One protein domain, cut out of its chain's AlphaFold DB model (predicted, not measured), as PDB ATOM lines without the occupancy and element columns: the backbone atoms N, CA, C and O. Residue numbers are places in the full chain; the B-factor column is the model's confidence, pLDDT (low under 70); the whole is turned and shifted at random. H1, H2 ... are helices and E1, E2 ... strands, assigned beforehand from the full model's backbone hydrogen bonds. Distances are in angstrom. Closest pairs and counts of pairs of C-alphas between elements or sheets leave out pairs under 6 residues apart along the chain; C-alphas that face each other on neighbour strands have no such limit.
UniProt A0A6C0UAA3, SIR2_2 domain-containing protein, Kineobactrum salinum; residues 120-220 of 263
ATOM      1  N   ASN A 120      57.552 101.986 -21.122       88.38
ATOM      2  CA  ASN A 120      56.305 102.614 -21.559       88.38
ATOM      3  C   ASN A 120      55.273 101.592 -22.072       88.38
ATOM      4  O   ASN A 120      54.331 101.954 -22.774       88.38
ATOM      5  N   GLY A 121      55.447 100.311 -21.728       87.19
ATOM      6  CA  GLY A 121      54.521  99.234 -22.082       87.19
ATOM      7  C   GLY A 121      54.807  98.526 -23.407       87.19
ATOM      8  O   GLY A 121      53.988  97.707 -23.822       87.19
ATOM      9  N   ASP A 122      55.940  98.788 -24.074       91.25
ATOM     10  CA  ASP A 122      56.361  97.964 -25.212       91.25
ATOM     11  C   ASP A 122      56.799  96.571 -24.731       91.25
ATOM     12  O   ASP A 122      57.772  96.406 -23.996       91.25
ATOM     13  N   GLU A 123      56.079  95.541 -25.160       93.12
ATOM     14  CA  GLU A 123      56.324  94.161 -24.741       93.12
ATOM     15  C   GLU A 123      57.100  93.339 -25.777       93.12
ATOM     16  O   GLU A 123      57.214  92.120 -25.645       93.12
ATOM     17  N   SER A 124      57.649  93.966 -26.820       94.19
ATOM     18  CA  SER A 124      58.284  93.277 -27.951       94.19
ATOM     19  C   SER A 124      59.486  92.438 -27.520       94.19
ATOM     20  O   SER A 124      59.611  91.281 -27.927       94.19
ATOM     21  N   VAL A 125      60.341  92.988 -26.651       94.19
ATOM     22  CA  VAL A 125      61.533  92.299 -26.126       94.19
ATOM     23  C   VAL A 125      61.129  91.098 -25.277       94.19
ATOM     24  O   VAL A 125      61.602  89.985 -25.504       94.19
ATOM     25  N   VAL A 126      60.197  91.292 -24.338       95.31
ATOM     26  CA  VAL A 126      59.696  90.204 -23.487       95.31
ATOM     27  C   VAL A 126      59.024  89.133 -24.343       95.31
ATOM     28  O   VAL A 126      59.319  87.954 -24.179       95.31
ATOM     29  N   THR A 127      58.194  89.526 -25.310       96.31
ATOM     30  CA  THR A 127      57.521  88.613 -26.247       96.31
ATOM     31  C   THR A 127      58.527  87.798 -27.060       96.31
ATOM     32  O   THR A 127      58.310  86.610 -27.312       96.31
ATOM     33  N   HIS A 128      59.650  88.401 -27.458       95.50
ATOM     34  CA  HIS A 128      60.724  87.692 -28.144       95.50
ATOM     35  C   HIS A 128      61.309  86.576 -27.263       95.50
ATOM     36  O   HIS A 128      61.378  85.423 -27.697       95.50
ATOM     37  N   TYR A 129      61.632  86.879 -26.002       96.25
ATOM     38  CA  TYR A 129      62.096  85.869 -25.047       96.25
ATOM     39  C   TYR A 129      61.023  84.831 -24.705       96.25
ATOM     40  O   TYR A 129      61.341  83.650 -24.579       96.25
ATOM     41  N   GLN A 130      59.746  85.213 -24.623       96.69
ATOM     42  CA  GLN A 130      58.654  84.261 -24.400       96.69
ATOM     43  C   GLN A 130      58.616  83.207 -25.505       96.69
ATOM     44  O   GLN A 130      58.542  82.020 -25.206       96.69
ATOM     45  N   ARG A 131      58.750  83.608 -26.777       96.38
ATOM     46  CA  ARG A 131      58.814  82.658 -27.902       96.38
ATOM     47  C   ARG A 131      60.016  81.722 -27.794       96.38
ATOM     48  O   ARG A 131      59.882  80.527 -28.061       96.38
ATOM     49  N   PHE A 132      61.173  82.241 -27.380       95.38
ATOM     50  CA  PHE A 132      62.370  81.431 -27.143       95.38
ATOM     51  C   PHE A 132      62.132  80.366 -26.060       95.38
ATOM     52  O   PHE A 132      62.352  79.179 -26.306       95.38
ATOM     53  N   TYR A 133      61.614  80.757 -24.895       95.31
ATOM     54  CA  TYR A 133      61.369  79.824 -23.793       95.31
ATOM     55  C   TYR A 133      60.207  78.861 -24.061       95.31
ATOM     56  O   TYR A 133      60.296  77.686 -23.706       95.31
ATOM     57  N   GLN A 134      59.154  79.301 -24.752       93.19
ATOM     58  CA  GLN A 134      58.073  78.422 -25.210       93.19
ATOM     59  C   GLN A 134      58.598  77.345 -26.164       93.19
ATOM     60  O   GLN A 134      58.244  76.179 -26.020       93.19
ATOM     61  N   SER A 135      59.492  77.707 -27.089       92.44
ATOM     62  CA  SER A 135      60.167  76.740 -27.961       92.44
ATOM     63  C   SER A 135      60.997  75.736 -27.151       92.44
ATOM     64  O   SER A 135      60.881  74.528 -27.362       92.44
ATOM     65  N   LEU A 136      61.755  76.200 -26.148       90.06
ATOM     66  CA  LEU A 136      62.504  75.319 -25.242       90.06
ATOM     67  C   LEU A 136      61.602  74.369 -24.442       90.06
ATOM     68  O   LEU A 136      61.996  73.229 -24.190       90.06
ATOM     69  N   ALA A 137      60.398  74.805 -24.073       85.81
ATOM     70  CA  ALA A 137      59.436  73.984 -23.346       85.81
ATOM     71  C   ALA A 137      58.847  72.836 -24.193       85.81
ATOM     72  O   ALA A 137      58.325  71.880 -23.629       85.81
ATOM     73  N   THR A 138      58.980  72.865 -25.529       86.88
ATOM     74  CA  THR A 138      58.518  71.775 -26.419       86.88
ATOM     75  C   THR A 138      59.439  70.548 -26.448       86.88
ATOM     76  O   THR A 138      59.156  69.575 -27.151       86.88
ATOM     77  N   ARG A 139      60.555  70.569 -25.704       86.50
ATOM     78  CA  ARG A 139      61.505  69.449 -25.646       86.50
ATOM     79  C   ARG A 139      60.839  68.169 -25.131       86.50
ATOM     80  O   ARG A 139      59.998  68.197 -24.239       86.50
ATOM     81  N   SER A 140      61.272  67.029 -25.674       78.75
ATOM     82  CA  SER A 140      60.758  65.710 -25.296       78.75
ATOM     83  C   SER A 140      60.867  65.444 -23.794       78.75
ATOM     84  O   SER A 140      61.895  65.724 -23.171       78.75
ATOM     85  N   ARG A 141      59.824  64.813 -23.246       75.81
ATOM     86  CA  ARG A 141      59.761  64.380 -21.846       75.81
ATOM     87  C   ARG A 141      60.933  63.470 -21.481       75.81
ATOM     88  O   ARG A 141      61.365  62.646 -22.285       75.81
ATOM     89  N   GLY A 142      61.415  63.598 -20.246       74.38
ATOM     90  CA  GLY A 142      62.491  62.764 -19.696       74.38
ATOM     91  C   GLY A 142      63.910  63.198 -20.073       74.38
ATOM     92  O   GLY A 142      64.870  62.595 -19.594       74.38
ATOM     93  N   LEU A 143      64.071  64.246 -20.888       82.69
ATOM     94  CA  LEU A 143      65.367  64.888 -21.079       82.69
ATOM     95  C   LEU A 143      65.730  65.745 -19.864       82.69
ATOM     96  O   LEU A 143      64.865  66.294 -19.186       82.69
ATOM     97  N   ALA A 144      67.031  65.896 -19.623       83.56
ATOM     98  CA  ALA A 144      67.508  66.819 -18.605       83.56
ATOM     99  C   ALA A 144      67.073  68.267 -18.931       83.56
ATOM    100  O   ALA A 144      67.141  68.673 -20.108       83.56
ATOM    101  N   PRO A 145      66.680  69.050 -17.906       87.94
ATOM    102  CA  PRO A 145      66.384  70.473 -18.042       87.94
ATOM    103  C   PRO A 145      67.462  71.220 -18.844       87.94
ATOM    104  O   PRO A 145      68.655  71.021 -18.589       87.94
ATOM    105  N   PRO A 146      67.094  72.045 -19.847       91.38
ATOM    106  CA  PRO A 146      68.062  72.871 -20.559       91.38
ATOM    107  C   PRO A 146      68.733  73.875 -19.624       91.38
ATOM    108  O   PRO A 146      68.117  74.376 -18.683       91.38
ATOM    109  N   TRP A 147      69.975  74.210 -19.958       93.38
ATOM    110  CA  TRP A 147      70.706  75.314 -19.356       93.38
ATOM    111  C   TRP A 147      70.722  76.507 -20.308       93.38
ATOM    112  O   TRP A 147      71.060  76.361 -21.482       93.38
ATOM    113  N   VAL A 148      70.377  77.679 -19.788       94.75
ATOM    114  CA  VAL A 148      70.436  78.963 -20.483       94.75
ATOM    115  C   VAL A 148      71.402  79.852 -19.714       94.75
ATOM    116  O   VAL A 148      71.131  80.234 -18.578       94.75
ATOM    117  N   PHE A 149      72.536  80.160 -20.333       92.94
ATOM    118  CA  PHE A 149      73.525  81.084 -19.788       92.94
ATOM    119  C   PHE A 149      73.395  82.430 -20.486       92.94
ATOM    120  O   PHE A 149      73.255  82.481 -21.708       92.94
ATOM    121  N   THR A 150      73.470  83.509 -19.719       90.44
ATOM    122  CA  THR A 150      73.494  84.862 -20.264       90.44
ATOM    123  C   THR A 150      74.523  85.719 -19.546       90.44
ATOM    124  O   THR A 150      74.857  85.500 -18.378       90.44
ATOM    125  N   THR A 151      75.037  86.700 -20.272       86.00
ATOM    126  CA  THR A 151      75.871  87.765 -19.720       86.00
ATOM    127  C   THR A 151      75.067  89.053 -19.509       86.00
ATOM    128  O   THR A 151      75.603  90.011 -18.969       86.00
ATOM    129  N   ASN A 152      73.774  89.058 -19.860       89.25
ATOM    130  CA  ASN A 152      72.901  90.220 -19.740       89.25
ATOM    131  C   ASN A 152      72.573  90.571 -18.285       89.25
ATOM    132  O   ASN A 152      72.303  89.692 -17.461       89.25
ATOM    133  N   TYR A 153      72.492  91.874 -18.013       86.31
ATOM    134  CA  TYR A 153      72.152  92.414 -16.696       86.31
ATOM    135  C   TYR A 153      70.649  92.569 -16.460       86.31
ATOM    136  O   TYR A 153      70.208  92.508 -15.308       86.31
ATOM    137  N   ASP A 154      69.886  92.783 -17.534       90.25
ATOM    138  CA  ASP A 154      68.446  93.059 -17.538       90.25
ATOM    139  C   ASP A 154      67.584  91.871 -17.089       90.25
ATOM    140  O   ASP A 154      68.066  90.748 -16.985       90.25
ATOM    141  N   LEU A 155      66.294  92.107 -16.836       91.50
ATOM    142  CA  LEU A 155      65.353  91.098 -16.326       91.50
ATOM    143  C   LEU A 155      64.407  90.531 -17.395       91.50
ATOM    144  O   LEU A 155      63.348  89.999 -17.054       91.50
ATOM    145  N   PHE A 156      64.708  90.675 -18.692       94.44
ATOM    146  CA  PHE A 156      63.758  90.254 -19.730       94.44
ATOM    147  C   PHE A 156      63.578  88.737 -19.789       94.44
ATOM    148  O   PHE A 156      62.466  88.266 -20.033       94.44
ATOM    149  N   ASN A 157      64.642  87.978 -19.522       95.06
ATOM    150  CA  ASN A 157      64.608  86.518 -19.510       95.06
ATOM    151  C   ASN A 157      63.709  85.994 -18.382       95.06
ATOM    152  O   ASN A 157      62.799  85.202 -18.630       95.06
ATOM    153  N   GLU A 158      63.910  86.490 -17.161       94.75
ATOM    154  CA  GLU A 158      63.096  86.154 -15.992       94.75
ATOM    155  C   GLU A 158      61.638  86.551 -16.196       94.75
ATOM    156  O   GLU A 158      60.756  85.705 -16.080       94.75
ATOM    157  N   ARG A 159      61.376  87.799 -16.617       94.62
ATOM    158  CA  ARG A 159      60.009  88.273 -16.900       94.62
ATOM    159  C   ARG A 159      59.313  87.411 -17.950       94.62
ATOM    160  O   ARG A 159      58.116  87.153 -17.831       94.62
ATOM    161  N   ALA A 160      60.031  86.974 -18.982       96.38
ATOM    162  CA  ALA A 160      59.476  86.110 -20.015       96.38
ATOM    163  C   ALA A 160      59.121  84.716 -19.482       96.38
ATOM    164  O   ALA A 160      58.044  84.208 -19.810       96.38
ATOM    165  N   MET A 161      59.983  84.112 -18.659       96.00
ATOM    166  CA  MET A 161      59.710  82.822 -18.017       96.00
ATOM    167  C   MET A 161      58.548  82.925 -17.019       96.00
ATOM    168  O   MET A 161      57.598  82.150 -17.132       96.00
ATOM    169  N   ASP A 162      58.561  83.932 -16.138       94.69
ATOM    170  CA  ASP A 162      57.512  84.191 -15.141       94.69
ATOM    171  C   ASP A 162      56.138  84.351 -15.807       94.69
ATOM    172  O   ASP A 162      55.171  83.681 -15.445       94.69
ATOM    173  N   ARG A 163      56.048  85.195 -16.845       95.06
ATOM    174  CA  ARG A 163      54.791  85.441 -17.573       95.06
ATOM    175  C   ARG A 163      54.333  84.259 -18.421       95.06
ATOM    176  O   ARG A 163      53.151  84.169 -18.736       95.06
ATOM    177  N   SER A 164      55.251  83.377 -18.812       94.69
ATOM    178  CA  SER A 164      54.917  82.146 -19.541       94.69
ATOM    179  C   SER A 164      54.586  80.979 -18.608       94.69
ATOM    180  O   SER A 164      54.253  79.903 -19.098       94.69
ATOM    181  N   GLY A 165      54.694  81.160 -17.285       93.00
ATOM    182  CA  GLY A 165      54.513  80.086 -16.308       93.00
ATOM    183  C   GLY A 165      55.579  78.990 -16.400       93.00
ATOM    184  O   GLY A 165      55.328  77.860 -15.989       93.00
ATOM    185  N   ILE A 166      56.748  79.300 -16.968       92.75
ATOM    186  CA  ILE A 166      57.841  78.344 -17.146       92.75
ATOM    187  C   ILE A 166      58.665  78.330 -15.858       92.75
ATOM    188  O   ILE A 166      59.253  79.355 -15.516       92.75
ATOM    189  N   PRO A 167      58.730  77.206 -15.126       92.44
ATOM    190  CA  PRO A 167      59.493  77.148 -13.891       92.44
ATOM    191  C   PRO A 167      60.994  77.113 -14.197       92.44
ATOM    192  O   PRO A 167      61.450  76.372 -15.069       92.44
ATOM    193  N   TYR A 168      61.787  77.877 -13.448       93.50
ATOM    194  CA  TYR A 168      63.238  77.899 -13.609       93.50
ATOM    195  C   TYR A 168      63.979  77.968 -12.275       93.50
ATOM    196  O   TYR A 168      63.443  78.390 -11.251       93.50
ATOM    197  N   SER A 169      65.240  77.540 -12.299       93.25
ATOM    198  CA  SER A 169      66.207  77.773 -11.226       93.25
ATOM    199  C   SER A 169      67.240  78.783 -11.700       93.25
ATOM    200  O   SER A 169      67.960  78.515 -12.660       93.25
ATOM    201  N   ASN A 170      67.301  79.927 -11.014       92.75
ATOM    202  CA  ASN A 170      68.275  80.999 -11.244       92.75
ATOM    203  C   ASN A 170      69.422  81.020 -10.218       92.75
ATOM    204  O   ASN A 170      70.104  82.028 -10.047       92.75
ATOM    205  N   GLY A 171      69.597  79.929  -9.466       91.00
ATOM    206  CA  GLY A 171      70.585  79.852  -8.389       91.00
ATOM    207  C   GLY A 171      70.172  80.556  -7.095       91.00
ATOM    208  O   GLY A 171      70.868  80.407  -6.093       91.00
ATOM    209  N   PHE A 172      69.040  81.267  -7.064       91.94
ATOM    210  CA  PHE A 172      68.490  81.827  -5.832       91.94
ATOM    211  C   PHE A 172      67.529  80.854  -5.153       91.94
ATOM    212  O   PHE A 172      66.707  80.189  -5.789       91.94
ATOM    213  N   SER A 173      67.623  80.805  -3.830       89.81
ATOM    214  CA  SER A 173      66.769  79.996  -2.963       89.81
ATOM    215  C   SER A 173      66.063  80.878  -1.939       89.81
ATOM    216  O   SER A 173      66.575  81.933  -1.575       89.81
ATOM    217  N   GLY A 174      64.890  80.443  -1.478       86.62
ATOM    218  CA  GLY A 174      64.005  81.233  -0.621       86.62
ATOM    219  C   GLY A 174      62.815  81.818  -1.386       86.62
ATOM    220  O   GLY A 174      62.773  81.810  -2.617       86.62
ATOM    221  N   THR A 175      61.819  82.297  -0.643       86.25
ATOM    222  CA  THR A 175      60.585  82.872  -1.211       86.25
ATOM    223  C   THR A 175      60.460  84.359  -0.900       86.25
ATOM    224  O   THR A 175      60.126  85.134  -1.783       86.25
ATOM    225  N   VAL A 176      60.756  84.764   0.340       85.75
ATOM    226  CA  VAL A 176      60.688  86.169   0.785       85.75
ATOM    227  C   VAL A 176      62.056  86.843   0.678       85.75
ATOM    228  O   VAL A 176      62.192  87.938   0.141       85.75
ATOM    229  N   GLU A 177      63.093  86.160   1.156       85.94
ATOM    230  CA  GLU A 177      64.479  86.606   1.062       85.94
ATOM    231  C   GLU A 177      65.243  85.631   0.178       85.94
ATOM    232  O   GLU A 177      65.730  84.593   0.631       85.94
ATOM    233  N   ARG A 178      65.285  85.943  -1.116       90.25
ATOM    234  CA  ARG A 178      65.962  85.117  -2.109       90.25
ATOM    235  C   ARG A 178      67.466  85.352  -2.043       90.25
ATOM    236  O   ARG A 178      67.924  86.444  -2.359       90.25
ATOM    237  N   LYS A 179      68.241  84.339  -1.648       90.38
ATOM    238  CA  LYS A 179      69.713  84.414  -1.569       90.38
ATOM    239  C   LYS A 179      70.368  83.477  -2.571       90.38
ATOM    240  O   LYS A 179      69.902  82.348  -2.768       90.38
ATOM    241  N   PHE A 180      71.443  83.949  -3.194       90.88
ATOM    242  CA  PHE A 180      72.183  83.187  -4.186       90.88
ATOM    243  C   PHE A 180      72.933  82.041  -3.517       90.88
ATOM    244  O   PHE A 180      73.793  82.249  -2.663       90.88
ATOM    245  N   ASN A 181      72.628  80.821  -3.929       89.38
ATOM    246  CA  ASN A 181      73.303  79.621  -3.480       89.38
ATOM    247  C   ASN A 181      73.559  78.728  -4.701       89.38
ATOM    248  O   ASN A 181      72.611  78.114  -5.201       89.38
ATOM    249  N   PRO A 182      74.818  78.582  -5.158       86.31
ATOM    250  CA  PRO A 182      75.157  77.738  -6.304       86.31
ATOM    251  C   PRO A 182      74.672  76.289  -6.176       86.31
ATOM    252  O   PRO A 182      74.354  75.648  -7.177       86.31
ATOM    253  N   ALA A 183      74.549  75.763  -4.950       88.56
ATOM    254  CA  ALA A 183      74.027  74.417  -4.728       88.56
ATOM    255  C   ALA A 183      72.563  74.267  -5.179       88.56
ATOM    256  O   ALA A 183      72.135  73.149  -5.457       88.56
ATOM    257  N   THR A 184      71.817  75.368  -5.317       88.56
ATOM    258  CA  THR A 184      70.429  75.376  -5.800       88.56
ATOM    259  C   THR A 184      70.308  74.832  -7.220       88.56
ATOM    260  O   THR A 184      69.313  74.193  -7.547       88.56
ATOM    261  N   TYR A 185      71.339  74.995  -8.055       88.81
ATOM    262  CA  TYR A 185      71.355  74.425  -9.404       88.81
ATOM    263  C   TYR A 185      71.416  72.892  -9.422       88.81
ATOM    264  O   TYR A 185      71.120  72.280 -10.442       88.81
ATOM    265  N   ARG A 186      71.775  72.250  -8.300       86.25
ATOM    266  CA  ARG A 186      71.736  70.785  -8.164       86.25
ATOM    267  C   ARG A 186      70.317  70.257  -7.956       86.25
ATOM    268  O   ARG A 186      70.115  69.047  -8.030       86.25
ATOM    269  N   PHE A 187      69.361  71.138  -7.666       84.19
ATOM    270  CA  PHE A 187      67.958  70.790  -7.509       84.19
ATOM    271  C   PHE A 187      67.188  71.127  -8.784       84.19
ATOM    272  O   PHE A 187      67.416  72.154  -9.424       84.19
ATOM    273  N   ALA A 188      66.240  70.260  -9.123       80.19
ATOM    274  CA  ALA A 188      65.251  70.498 -10.159       80.19
ATOM    275  C   ALA A 188      63.859  70.273  -9.572       80.19
ATOM    276  O   ALA A 188      63.688  69.467  -8.652       80.19
ATOM    277  N   LEU A 189      62.871  70.988 -10.104       81.12
ATOM    278  CA  LEU A 189      61.484  70.768  -9.725       81.12
ATOM    279  C   LEU A 189      61.027  69.414 -10.282       81.12
ATOM    280  O   LEU A 189      61.216  69.137 -11.468       81.12
ATOM    281  N   ALA A 190      60.443  68.575  -9.428       81.62
ATOM    282  CA  ALA A 190      59.961  67.252  -9.800       81.62
ATOM    283  C   ALA A 190      58.455  67.122  -9.551       81.62
ATOM    284  O   ALA A 190      57.959  67.508  -8.493       81.62
ATOM    285  N   GLU A 191      57.744  66.554 -10.520       80.00
ATOM    286  CA  GLU A 191      56.351  66.145 -10.408       80.00
ATOM    287  C   GLU A 191      56.270  64.696  -9.915       80.00
ATOM    288  O   GLU A 191      57.026  63.814 -10.342       80.00
ATOM    289  N   GLN A 192      55.330  64.443  -9.009       77.12
ATOM    290  CA  GLN A 192      55.012  63.095  -8.565       77.12
ATOM    291  C   GLN A 192      53.978  62.482  -9.516       77.12
ATOM    292  O   GLN A 192      52.801  62.822  -9.458       77.12
ATOM    293  N   LEU A 193      54.415  61.561 -10.378       75.62
ATOM    294  CA  LEU A 193      53.550  60.939 -11.392       75.62
ATOM    295  C   LEU A 193      52.582  59.906 -10.798       75.62
ATOM    296  O   LEU A 193      51.502  59.681 -11.336       75.62
ATOM    297  N   ASP A 194      52.983  59.256  -9.705       72.44
ATOM    298  CA  ASP A 194      52.156  58.289  -8.984       72.44
ATOM    299  C   ASP A 194      52.500  58.329  -7.487       72.44
ATOM    300  O   ASP A 194      53.641  58.087  -7.062       72.44
ATOM    301  N   ILE A 195      51.484  58.657  -6.685       67.44
ATOM    302  CA  ILE A 195      51.570  58.801  -5.230       67.44
ATOM    303  C   ILE A 195      51.886  57.451  -4.575       67.44
ATOM    304  O   ILE A 195      52.675  57.383  -3.631       67.44
ATOM    305  N   THR A 196      51.314  56.369  -5.103       73.25
ATOM    306  CA  THR A 196      51.436  55.023  -4.535       73.25
ATOM    307  C   THR A 196      52.795  54.404  -4.840       73.25
ATOM    308  O   THR A 196      53.402  53.781  -3.968       73.25
ATOM    309  N   SER A 197      53.328  54.640  -6.042       70.69
ATOM    310  CA  SER A 197      54.591  54.049  -6.486       70.69
ATOM    311  C   SER A 197      55.827  54.909  -6.193       70.69
ATOM    312  O   SER A 197      56.923  54.537  -6.613       70.69
ATOM    313  N   ARG A 198      55.672  56.079  -5.546       70.62
ATOM    314  CA  ARG A 198      56.752  57.053  -5.266       70.62
ATOM    315  C   ARG A 198      57.617  57.369  -6.498       70.62
ATOM    316  O   ARG A 198      58.838  57.488  -6.389       70.62
ATOM    317  N   ARG A 199      56.997  57.465  -7.679       71.75
ATOM    318  CA  ARG A 199      57.699  57.796  -8.926       71.75
ATOM    319  C   ARG A 199      57.712  59.306  -9.120       71.75
ATOM    320  O   ARG A 199      56.660  59.939  -9.112       71.75
ATOM    321  N   TRP A 200      58.909  59.843  -9.322       73.06
ATOM    322  CA  TRP A 200      59.159  61.262  -9.542       73.06
ATOM    323  C   TRP A 200      59.758  61.447 -10.930       73.06
ATOM    324  O   TRP A 200      60.631  60.673 -11.331       73.06
ATOM    325  N   ALA A 201      59.306  62.466 -11.645       75.75
ATOM    326  CA  ALA A 201      59.909  62.916 -12.890       75.75
ATOM    327  C   ALA A 201      60.191  64.413 -12.791       75.75
ATOM    328  O   ALA A 201      59.516  65.113 -12.046       75.75
ATOM    329  N   ALA A 202      61.191  64.912 -13.514       74.94
ATOM    330  CA  ALA A 202      61.383  66.355 -13.621       74.94
ATOM    331  C   ALA A 202      60.134  66.995 -14.244       74.94
ATOM    332  O   ALA A 202      59.528  66.405 -15.137       74.94
ATOM    333  N   VAL A 203      59.763  68.184 -13.769       80.44
ATOM    334  CA  VAL A 203      58.670  68.959 -14.363       80.44
ATOM    335  C   VAL A 203      59.024  69.305 -15.807       80.44
ATOM    336  O   VAL A 203      60.126  69.786 -16.092       80.44
ATOM    337  N   ASP A 204      58.078  69.063 -16.712       80.94
ATOM    338  CA  ASP A 204      58.218  69.413 -18.122       80.94
ATOM    339  C   ASP A 204      58.475  70.921 -18.276       80.94
ATOM    340  O   ASP A 204      57.834  71.755 -17.639       80.94
ATOM    341  N   GLY A 205      59.434  71.277 -19.131       85.00
ATOM    342  CA  GLY A 205      59.769  72.675 -19.404       85.00
ATOM    343  C   GLY A 205      60.570  73.387 -18.308       85.00
ATOM    344  O   GLY A 205      60.817  74.577 -18.456       85.00
ATOM    345  N   PHE A 206      61.018  72.702 -17.247       90.56
ATOM    346  CA  PHE A 206      61.899  73.309 -16.243       90.56
ATOM    347  C   PHE A 206      63.231  73.771 -16.854       90.56
ATOM    348  O   PHE A 206      63.849  73.014 -17.600       90.56
ATOM    349  N   VAL A 207      63.702  74.978 -16.518       92.81
ATOM    350  CA  VAL A 207      64.937  75.569 -17.076       92.81
ATOM    351  C   VAL A 207      65.958  75.894 -15.982       92.81
ATOM    352  O   VAL A 207      65.625  76.468 -14.948       92.81
ATOM    353  N   HIS A 208      67.236  75.596 -16.217       93.62
ATOM    354  CA  HIS A 208      68.328  76.195 -15.449       93.62
ATOM    355  C   HIS A 208      68.763  77.488 -16.132       93.62
ATOM    356  O   HIS A 208      69.235  77.460 -17.265       93.62
ATOM    357  N   PHE A 209      68.604  78.621 -15.459       94.94
ATOM    358  CA  PHE A 209      68.949  79.933 -15.992       94.94
ATOM    359  C   PHE A 209      70.103  80.526 -15.187       94.94
ATOM    360  O   PHE A 209      70.009  80.622 -13.974       94.94
ATOM    361  N   CYS A 210      71.203  80.910 -15.827       93.19
ATOM    362  CA  CYS A 210      72.388  81.392 -15.124       93.19
ATOM    363  C   CYS A 210      72.892  82.702 -15.727       93.19
ATOM    364  O   CYS A 210      73.226  82.771 -16.912       93.19
ATOM    365  N   LYS A 211      72.979  83.729 -14.879       90.06
ATOM    366  CA  LYS A 211      73.637  84.999 -15.189       90.06
ATOM    367  C   LYS A 211      75.077  84.959 -14.708       90.06
ATOM    368  O   LYS A 211      75.324  84.736 -13.526       90.06
ATOM    369  N   LEU A 212      76.012  85.182 -15.626       85.00
ATOM    370  CA  LEU A 212      77.444  85.060 -15.345       85.00
ATOM    371  C   LEU A 212      78.041  86.318 -14.682       85.00
ATOM    372  O   LEU A 212      78.962  86.204 -13.883       85.00
ATOM    373  N   HIS A 213      77.509  87.506 -14.988       77.81
ATOM    374  CA  HIS A 213      78.097  88.799 -14.584       77.81
ATOM    375  C   HIS A 213      77.323  89.515 -13.469       77.81
ATOM    376  O   HIS A 213      77.726  90.586 -13.022       77.81
ATOM    377  N   GLY A 214      76.223  88.924 -13.006       84.69
ATOM    378  CA  GLY A 214      75.292  89.575 -12.094       84.69
ATOM    379  C   GLY A 214      74.021  90.058 -12.782       84.69
ATOM    380  O   GLY A 214      73.748  89.726 -13.936       84.69
ATOM    381  N   SER A 215      73.218  90.826 -12.053       86.69
ATOM    382  CA  SER A 215      71.999  91.441 -12.570       86.69
ATOM    383  C   SER A 215      71.712  92.748 -11.847       86.69
ATOM    384  O   SER A 215      72.116  92.940 -10.702       86.69
ATOM    385  N   VAL A 216      70.953  93.627 -12.500       86.62
ATOM    386  CA  VAL A 216      70.533  94.917 -11.935       86.62
ATOM    387  C   VAL A 216      69.750  94.802 -10.624       86.62
ATOM    388  O   VAL A 216      69.722  95.759  -9.860       86.62
ATOM    389  N   ASN A 217      69.131  93.653 -10.340       87.62
ATOM    390  CA  ASN A 217      68.377  93.415  -9.109       87.62
ATOM    391  C   ASN A 217      69.156  92.626  -8.040       87.62
ATOM    392  O   ASN A 217      68.565  92.228  -7.036       87.62
ATOM    393  N   TRP A 218      70.451  92.365  -8.238       88.56
ATOM    394  CA  TRP A 218      71.279  91.664  -7.255       88.56
ATOM    395  C   TRP A 218      71.972  92.657  -6.338       88.56
ATOM    396  O   TRP A 218      72.687  93.543  -6.801       88.56
ATOM    397  N   THR A 219      71.819  92.467  -5.035       84.38
ATOM    398  CA  THR A 219      72.393  93.326  -3.997       84.38
ATOM    399  C   THR A 219      73.287  92.511  -3.072       84.38
ATOM    400  O   THR A 219      72.923  91.401  -2.682       84.38
ATOM    401  N   GLU A 220      74.443  93.051  -2.698       82.81
ATOM    402  CA  GLU A 220      75.337  92.432  -1.713       82.81
ATOM    403  C   GLU A 220      74.965  92.851  -0.278       82.81
ATOM    404  O   GLU A 220      74.938  94.035   0.037       82.81
TER     405      GLU A 220
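AT A GLANCE: This is residues 120 to 220 of the 263 residues of the protein "SIR2_2 domain-containing protein" of Kineobactrum salinum (UniProt A0A6C0UAA3). A short parallel ribbon of two strands, E1 and E4, runs through the middle, with the long helix H1 and the shorter H2 packed together on one side of it, and H3 with the looping stretch 164 to 181 toward the other. The hairpin E2 and E3 reaches away from this body at one end of the long axis, and E5 lies away from the ribbon near the other end. The printed part has 101 residues with three named helices and five named strands, in the order H1 E1 H2 H3 E2 E3 E4 E5; the class is mixed, helices and strands, with under half of the residues in named elements. The outline is elongated, 50 by 31 by 22 A, yet only just compact, close to loose, with a radius of gyration of the C-alphas of 14.8 A.

HOW THE PARTS SIT: Start at E1, residues 147 to 150, and E4, residues 207 to 211: these neighbours are parallel at 24 degrees, with N 148 and O 208 at 2.8 A and N 210 and O 148 at 2.8 A, within hydrogen-bond range. Residues 168 to 169 also pair, parallel, with residues 207 to 208 of E4. Look next at H1, residues 124 to 137, which is only just apart from E4, the closest C-alphas being 8.5 A apart. H1 touches H2, residues 156 to 163, at a steep tilt of 66 degrees, the same way; their closest C-alphas, of Gln 130 and Ala 160, are 4.8 A apart. For H3, residues 182 to 186, the closest C-alphas to E4 are those of Tyr 185 and His 208, 7.0 A. E2, residues 190 to 194, and E3, residues 199 to 202, form an antiparallel hairpin at 148 degrees, with N 191 and O 201 at 2.7 A; both are apart from E4. E5, residues 218 to 220, pairs with no named strand and is apart from E4. Every O i to N i+4 pair is within hydrogen-bond range in H1 and H2; H3 has 0 of 1, but 2 of 2 O i to N i+3 pairs.

IN THESE COORDINATES: Find C-alpha 124 at (58.284, 93.277, -27.951); from there H1 runs 19.9 A to C-alpha 137. E1 spans 10.0 A, H2 10.4 A and H3 8.0 A. E2 spans 11.9 A, E3 10.4 A and E4 13.0 A. E5 runs 6.9 A to C-alpha 220 at (75.337, 92.432, -1.713).

THE WHOLE: The C-alphas farthest apart are those of Asn 120 and Ser 197, 50.9 A. The printed part has no cut. The link from H2 to H3, 18 residues, is long. Mean pLDDT of the printed part is 87.6; look at residue 195 for the one value under 70.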